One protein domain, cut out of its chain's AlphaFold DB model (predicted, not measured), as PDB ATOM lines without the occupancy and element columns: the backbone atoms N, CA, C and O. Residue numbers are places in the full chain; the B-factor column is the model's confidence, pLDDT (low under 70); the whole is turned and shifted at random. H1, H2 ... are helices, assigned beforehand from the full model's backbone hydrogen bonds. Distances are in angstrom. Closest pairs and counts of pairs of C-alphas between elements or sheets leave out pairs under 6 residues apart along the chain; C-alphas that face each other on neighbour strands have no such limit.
ATOM      1  N   ILE A   2     151.892 134.947 182.157       96.31
ATOM      2  CA  ILE A   2     152.523 135.830 183.181       96.31
ATOM      3  C   ILE A   2     154.032 135.587 183.386       96.31
ATOM      4  O   ILE A   2     154.814 136.529 183.371       96.31
ATOM      5  N   LYS A   3     154.468 134.326 183.525       97.19
ATOM      6  CA  LYS A   3     155.907 133.999 183.636       97.19
ATOM      7  C   LYS A   3     156.707 134.457 182.412       97.19
ATOM      8  O   LYS A   3     157.806 134.967 182.557       97.19
ATOM      9  N   SER A   4     156.125 134.316 181.225       96.94
ATOM     10  CA  SER A   4     156.732 134.739 179.963       96.94
ATOM     11  C   SER A   4     156.833 136.265 179.865       96.94
ATOM     12  O   SER A   4     157.837 136.766 179.377       96.94
ATOM     13  N   VAL A   5     155.844 137.003 180.384       96.94
ATOM     14  CA  VAL A   5     155.910 138.470 180.516       96.94
ATOM     15  C   VAL A   5     157.036 138.874 181.470       96.94
ATOM     16  O   VAL A   5     157.837 139.742 181.134       96.94
ATOM     17  N   ALA A   6     157.147 138.208 182.625       98.12
ATOM     18  CA  ALA A   6     158.215 138.462 183.594       98.12
ATOM     19  C   ALA A   6     159.614 138.236 182.989       98.12
ATOM     20  O   ALA A   6     160.504 139.071 183.145       98.12
ATOM     21  N   GLU A   7     159.792 137.138 182.249       97.81
ATOM     22  CA  GLU A   7     161.036 136.818 181.539       97.81
ATOM     23  C   GLU A   7     161.357 137.828 180.426       97.81
ATOM     24  O   GLU A   7     162.499 138.279 180.323       97.81
ATOM     25  N   TYR A   8     160.362 138.205 179.617       96.19
ATOM     26  CA  TYR A   8     160.524 139.139 178.501       96.19
ATOM     27  C   TYR A   8     160.883 140.551 178.981       96.19
ATOM     28  O   TYR A   8     161.856 141.145 178.512       96.19
ATOM     29  N   GLU A   9     160.134 141.075 179.952       96.44
ATOM     30  CA  GLU A   9     160.326 142.428 180.479       96.44
ATOM     31  C   GLU A   9     161.418 142.517 181.557       96.44
ATOM     32  O   GLU A   9     161.796 143.620 181.956       96.44
ATOM     33  N   LYS A  10     161.960 141.377 182.007       97.75
ATOM     34  CA  LYS A  10     162.967 141.270 183.080       97.75
ATOM     35  C   LYS A  10     162.500 141.899 184.397       97.75
ATOM     36  O   LYS A  10     163.245 142.636 185.044       97.75
ATOM     37  N   ILE A  11     161.269 141.585 184.785       98.06
ATOM     38  CA  ILE A  11     160.623 142.034 186.026       98.06
ATOM     39  C   ILE A  11     160.269 140.839 186.915       98.06
ATOM     40  O   ILE A  11     160.328 139.691 186.471       98.06
ATOM     41  N   ASP A  12     159.902 141.091 188.172       98.31
ATOM     42  CA  ASP A  12     159.414 140.024 189.044       98.31
ATOM     43  C   ASP A  12     158.062 139.478 188.547       98.31
ATOM     44  O   ASP A  12     157.275 140.169 187.895       98.31
ATOM     45  N   VAL A  13     157.768 138.218 188.872       97.88
ATOM     46  CA  VAL A  13     156.504 137.568 188.502       97.88
ATOM     47  C   VAL A  13     155.297 138.295 189.105       97.88
ATOM     48  O   VAL A  13     154.246 138.348 188.465       97.88
ATOM     49  N   VAL A  14     155.430 138.869 190.306       98.00
ATOM     50  CA  VAL A  14     154.362 139.658 190.938       98.00
ATOM     51  C   VAL A  14     154.116 140.956 190.169       98.00
ATOM     52  O   VAL A  14     152.963 141.293 189.902       98.00
ATOM     53  N   ASP A  15     155.173 141.645 189.738       98.25
ATOM     54  CA  ASP A  15     155.046 142.861 188.926       98.25
ATOM     55  C   ASP A  15     154.405 142.553 187.567       98.25
ATOM     56  O   ASP A  15     153.515 143.276 187.112       98.25
ATOM     57  N   ALA A  16     154.801 141.439 186.945       98.00
ATOM     58  CA  ALA A  16     154.205 140.965 185.701       98.00
ATOM     59  C   ALA A  16     152.714 140.640 185.865       98.00
ATOM     60  O   ALA A  16     151.910 140.999 185.008       98.00
ATOM     61  N   LEU A  17     152.325 140.000 186.973       97.00
ATOM     62  CA  LEU A  17     150.920 139.726 187.282       97.00
ATOM     63  C   LEU A  17     150.109 141.027 187.358       97.00
ATOM     64  O   LEU A  17     149.054 141.122 186.732       97.00
ATOM     65  N   ILE A  18     150.607 142.028 188.091       97.62
ATOM     66  CA  ILE A  18     149.939 143.329 188.240       97.62
ATOM     67  C   ILE A  18     149.824 144.033 186.883       97.62
ATOM     68  O   ILE A  18     148.774 144.596 186.575       97.62
ATOM     69  N   LYS A  19     150.870 143.990 186.053       96.81
ATOM     70  CA  LYS A  19     150.849 144.572 184.704       96.81
ATOM     71  C   LYS A  19     149.810 143.926 183.797       96.81
ATOM     72  O   LYS A  19     149.004 144.637 183.206       96.81
ATOM     73  N   VAL A  20     149.799 142.596 183.721       95.81
ATOM     74  CA  VAL A  20     148.829 141.853 182.903       95.81
ATOM     75  C   VAL A  20     147.401 142.137 183.368       95.81
ATOM     76  O   VAL A  20     146.538 142.409 182.538       95.81
ATOM     77  N   TYR A  21     147.161 142.155 184.681       95.19
ATOM     78  CA  TYR A  21     145.848 142.472 185.246       95.19
ATOM     79  C   TYR A  21     145.378 143.904 184.941       95.19
ATOM     80  O   TYR A  21     144.193 144.138 184.759       95.19
ATOM     81  N   ASN A  22     146.294 144.870 184.837       95.88
ATOM     82  CA  ASN A  22     145.958 146.253 184.474       95.88
ATOM     83  C   ASN A  22     145.991 146.517 182.953       95.88
ATOM     84  O   ASN A  22     145.970 147.674 182.533       95.88
ATOM     85  N   SER A  23     146.078 145.474 182.125       95.00
ATOM     86  CA  SER A  23     146.086 145.585 180.662       95.00
ATOM     87  C   SER A  23     144.708 145.306 180.057       95.00
ATOM     88  O   SER A  23     143.828 144.747 180.714       95.00
ATOM     89  N   PHE A  24     144.537 145.621 178.768       94.38
ATOM     90  CA  PHE A  24     143.296 145.354 178.028       94.38
ATOM     91  C   PHE A  24     142.888 143.870 178.027       94.38
ATOM     92  O   PHE A  24     141.717 143.546 177.823       94.38
ATOM     93  N   LEU A  25     143.844 142.958 178.249       93.94
ATOM     94  CA  LEU A  25     143.584 141.523 178.307       93.94
ATOM     95  C   LEU A  25     142.753 141.120 179.516       93.94
ATOM     96  O   LEU A  25     142.056 140.115 179.426       93.94
ATOM     97  N   SER A  26     142.794 141.876 180.617       93.50
ATOM     98  CA  SER A  26     142.014 141.534 181.808       93.50
ATOM     99  C   SER A  26     140.525 141.479 181.479       93.50
ATOM    100  O   SER A  26     139.898 140.451 181.704       93.50
ATOM    101  N   ASP A  27     139.993 142.513 180.823       92.25
ATOM    102  CA  ASP A  27     138.583 142.565 180.417       92.25
ATOM    103  C   ASP A  27     138.213 141.446 179.429       92.25
ATOM    104  O   ASP A  27     137.074 140.990 179.383       92.25
ATOM    105  N   LYS A  28     139.171 140.998 178.607       91.75
ATOM    106  CA  LYS A  28     138.947 139.944 177.608       91.75
ATOM    107  C   LYS A  28     138.998 138.539 178.195       91.75
ATOM    108  O   LYS A  28     138.297 137.665 177.696       91.75
ATOM    109  N   ILE A  29     139.840 138.324 179.203       91.94
ATOM    110  CA  ILE A  29     139.968 137.049 179.914       91.94
ATOM    111  C   ILE A  29     138.857 136.914 180.965       91.94
ATOM    112  O   ILE A  29     138.409 135.803 181.219       91.94
ATOM    113  N   ASP A  30     138.377 138.015 181.549       92.31
ATOM    114  CA  ASP A  30     137.259 137.995 182.505       92.31
ATOM    115  C   ASP A  30     135.919 137.609 181.842       92.31
ATOM    116  O   ASP A  30     135.007 137.102 182.498       92.31
ATOM    117  N   ASP A  31     135.804 137.760 180.517       93.38
ATOM    118  CA  ASP A  31     134.674 137.228 179.756       93.38
ATOM    119  C   ASP A  31     134.821 135.720 179.502       93.38
ATOM    120  O   ASP A  31     135.341 135.270 178.479       93.38
ATOM    121  N   TYR A  32     134.269 134.925 180.416       91.69
ATOM    122  CA  TYR A  32     134.222 133.464 180.315       91.69
ATOM    123  C   TYR A  32     133.441 132.924 179.103       91.69
ATOM    124  O   TYR A  32     133.537 131.733 178.807       91.69
ATOM    125  N   ASN A  33     132.653 133.756 178.411       92.69
ATOM    126  CA  ASN A  33     131.953 133.361 177.183       92.69
ATOM    127  C   ASN A  33     132.764 133.680 175.917       92.69
ATOM    128  O   ASN A  33     132.384 133.253 174.825       92.69
ATOM    129  N   SER A  34     133.862 134.426 176.046       89.56
ATOM    130  CA  SER A  34     134.766 134.750 174.948       89.56
ATOM    131  C   SER A  34     135.681 133.571 174.636       89.56
ATOM    132  O   SER A  34     136.188 132.898 175.537       89.56
ATOM    133  N   SER A  35     135.976 133.357 173.349       88.56
ATOM    134  CA  SER A  35     137.007 132.393 172.943       88.56
ATOM    135  C   SER A  35     138.357 132.715 173.582       88.56
ATOM    136  O   SER A  35     139.094 131.795 173.915       88.56
ATOM    137  N   MET A  36     138.623 134.000 173.851       90.56
ATOM    138  CA  MET A  36     139.853 134.483 174.478       90.56
ATOM    139  C   MET A  36     140.161 133.790 175.809       90.56
ATOM    140  O   MET A  36     141.318 133.485 176.084       90.56
ATOM    141  N   TYR A  37     139.147 133.494 176.627       91.38
ATOM    142  CA  TYR A  37     139.345 132.795 177.901       91.38
ATOM    143  C   TYR A  37     139.938 131.386 177.717       91.38
ATOM    144  O   TYR A  37     140.663 130.884 178.576       91.38
ATOM    145  N   TYR A  38     139.646 130.754 176.581       91.88
ATOM    146  CA  TYR A  38     140.103 129.409 176.233       91.88
ATOM    147  C   TYR A  38     141.355 129.404 175.350       91.88
ATOM    148  O   TYR A  38     141.854 128.327 175.012       91.88
ATOM    149  N   GLU A  39     141.867 130.577 174.975       95.12
ATOM    150  CA  GLU A  39     143.051 130.678 174.136       95.12
ATOM    151  C   GLU A  39     144.314 130.224 174.863       95.12
ATOM    152  O   GLU A  39     144.444 130.224 176.092       95.12
ATOM    153  N   ASN A  40     145.293 129.810 174.065       94.62
ATOM    154  CA  ASN A  40     146.532 129.295 174.611       94.62
ATOM    155  C   ASN A  40     147.407 130.431 175.198       94.62
ATOM    156  O   ASN A  40     147.412 131.556 174.690       94.62
ATOM    157  N   PRO A  41     148.228 130.152 176.230       94.12
ATOM    158  CA  PRO A  41     149.043 131.178 176.877       94.12
ATOM    159  C   PRO A  41     150.082 131.875 175.988       94.12
ATOM    160  O   PRO A  41     150.599 132.908 176.419       94.12
ATOM    161  N   SER A  42     150.443 131.298 174.835       95.56
ATOM    162  CA  SER A  42     151.372 131.907 173.874       95.56
ATOM    163  C   SER A  42     150.668 132.966 173.030       95.56
ATOM    164  O   SER A  42     151.187 134.064 172.896       95.56
ATOM    165  N   TYR A  43     149.450 132.690 172.567       95.56
ATOM    166  CA  TYR A  43     148.621 133.672 171.865       95.56
ATOM    167  C   TYR A  43     148.269 134.863 172.767       95.56
ATOM    168  O   TYR A  43     148.424 136.016 172.374       95.56
ATOM    169  N   LEU A  44     147.900 134.601 174.029       95.12
ATOM    170  CA  LEU A  44     147.656 135.669 175.009       95.12
ATOM    171  C   LEU A  44     148.906 136.527 175.267       95.12
ATOM    172  O   LEU A  44     148.790 137.709 175.580       95.12
ATOM    173  N   LEU A  45     150.100 135.936 175.163       95.81
ATOM    174  CA  LEU A  45     151.355 136.676 175.263       95.81
ATOM    175  C   LEU A  45     151.579 137.555 174.029       95.81
ATOM    176  O   LEU A  45     151.936 138.712 174.197       95.81
ATOM    177  N   GLU A  46     151.357 137.038 172.821       96.12
ATOM    178  CA  GLU A  46     151.462 137.830 171.587       96.12
ATOM    179  C   GLU A  46     150.499 139.022 171.614       96.12
ATOM    180  O   GLU A  46     150.934 140.155 171.434       96.12
ATOM    181  N   CYS A  47     149.234 138.800 171.981       95.50
ATOM    182  CA  CYS A  47     148.256 139.882 172.130       95.50
ATOM    183  C   CYS A  47     148.695 140.927 173.172       95.50
ATOM    184  O   CYS A  47     148.499 142.126 172.985       95.50
ATOM    185  N   TYR A  48     149.303 140.490 174.282       95.69
ATOM    186  CA  TYR A  48     149.831 141.402 175.302       95.69
ATOM    187  C   TYR A  48     150.974 142.264 174.756       95.69
ATOM    188  O   TYR A  48     151.010 143.463 175.022       95.69
ATOM    189  N   LEU A  49     151.898 141.658 174.003       94.88
ATOM    190  CA  LEU A  49     153.070 142.338 173.449       94.88
ATOM    191  C   LEU A  49     152.701 143.319 172.329       94.88
ATOM    192  O   LEU A  49     153.257 144.414 172.289       94.88
ATOM    193  N   GLU A  50     151.748 142.955 171.468       95.50
ATOM    194  CA  GLU A  50     151.249 143.813 170.379       95.50
ATOM    195  C   GLU A  50     150.202 144.834 170.858       95.50
ATOM    196  O   GLU A  50     149.873 145.787 170.154       95.50
ATOM    197  N   ASN A  51     149.697 144.675 172.086       93.75
ATOM    198  CA  ASN A  51     148.645 145.505 172.672       93.75
ATOM    199  C   ASN A  51     147.348 145.544 171.826       93.75
ATOM    200  O   ASN A  51     146.615 146.536 171.825       93.75
TER     201      ASN A  51
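Overview. This is residues 2 to 51 of the 54 residues of an uncharacterized protein of Lachnospiraceae bacterium 6_1_37FAA (UniProt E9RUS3). Five short helices follow one another round a small, elongated ring with few contacts between them: H1 and H2 are crossed at one end, H3 and H4 make a corner toward the other, and H5 folds back between these two ends. H3 and H5 run opposite ways at a shallow tilt of 29 degrees, H2 stands about perpendicular to H1 and H3, and the turn from residue 30 to residue 35 sticks out. The printed part has 50 residues with five named helices, in the order H1 H2 H3 H4 H5, and no named strand; its class is all helix. It is compact, with a radius of gyration of the C-alphas of 10.6 A, and spans 32 by 17 by 16 A.

Along the chain. Find C-alpha 2 at (152.523, 135.830, 183.181); from there H1, residues 2 to 9, runs 10.6 A to C-alpha 9. Next look at H2, residues 13 to 21, which begins at C-alpha 13, at (156.504, 137.568, 188.502), and is 12.2 A long. H3 is residues 24 to 30, 10.5 A long, and H4 is the short run of residues 35 to 38. H5, residues 41 to 50, is the longest helix; follow it over 14.4 A to C-alpha 50 at (151.249, 143.813, 170.379).

Arrangement. Start at H1, which touches H2 about perpendicular, at 79 degrees; their closest C-alphas, of Ala 6 and Ala 16, are 5.2 A apart. H2 and H3 are close but not clearly touching, with the closest C-alphas, of Val 20 and Ser 26, 6.9 A apart, and are about perpendicular at 86 degrees. H3 and H4 touch only at the corner by their link, where the C-alphas of Ile 29 and Tyr 37 come closest at 4.7 A. H5 only just touches H3, with 3 pairs of C-alphas within 8 A, the closest those of Leu 25 and Tyr 48 at 6.9 A; the two run opposite ways at a shallow tilt of 29 degrees. H5 and H1 are close but not clearly touching, with the C-alphas of Val 5 and Leu 45 closest at 7.2 A; they run the same way at a steep tilt of 38 degrees. H1 and H3 are apart, as are H1 and H4, and H2 and H4. In H1, H2 and H5 every O i to N i+4 pair is within hydrogen-bond range, in H3 2 of 3 are, and H4 is too short for such a pair.

Size, cuts and confidence. The two C-alphas farthest apart are those of Lys 10 and Asn 33, at 32.5 A. Residues 30 to 35, of which 30 belongs to H3 and 35 to H4, stand free. The printed part has no cut, and its four links are tight. The mean pLDDT of the printed part is 95.1, and no printed residue is under 70.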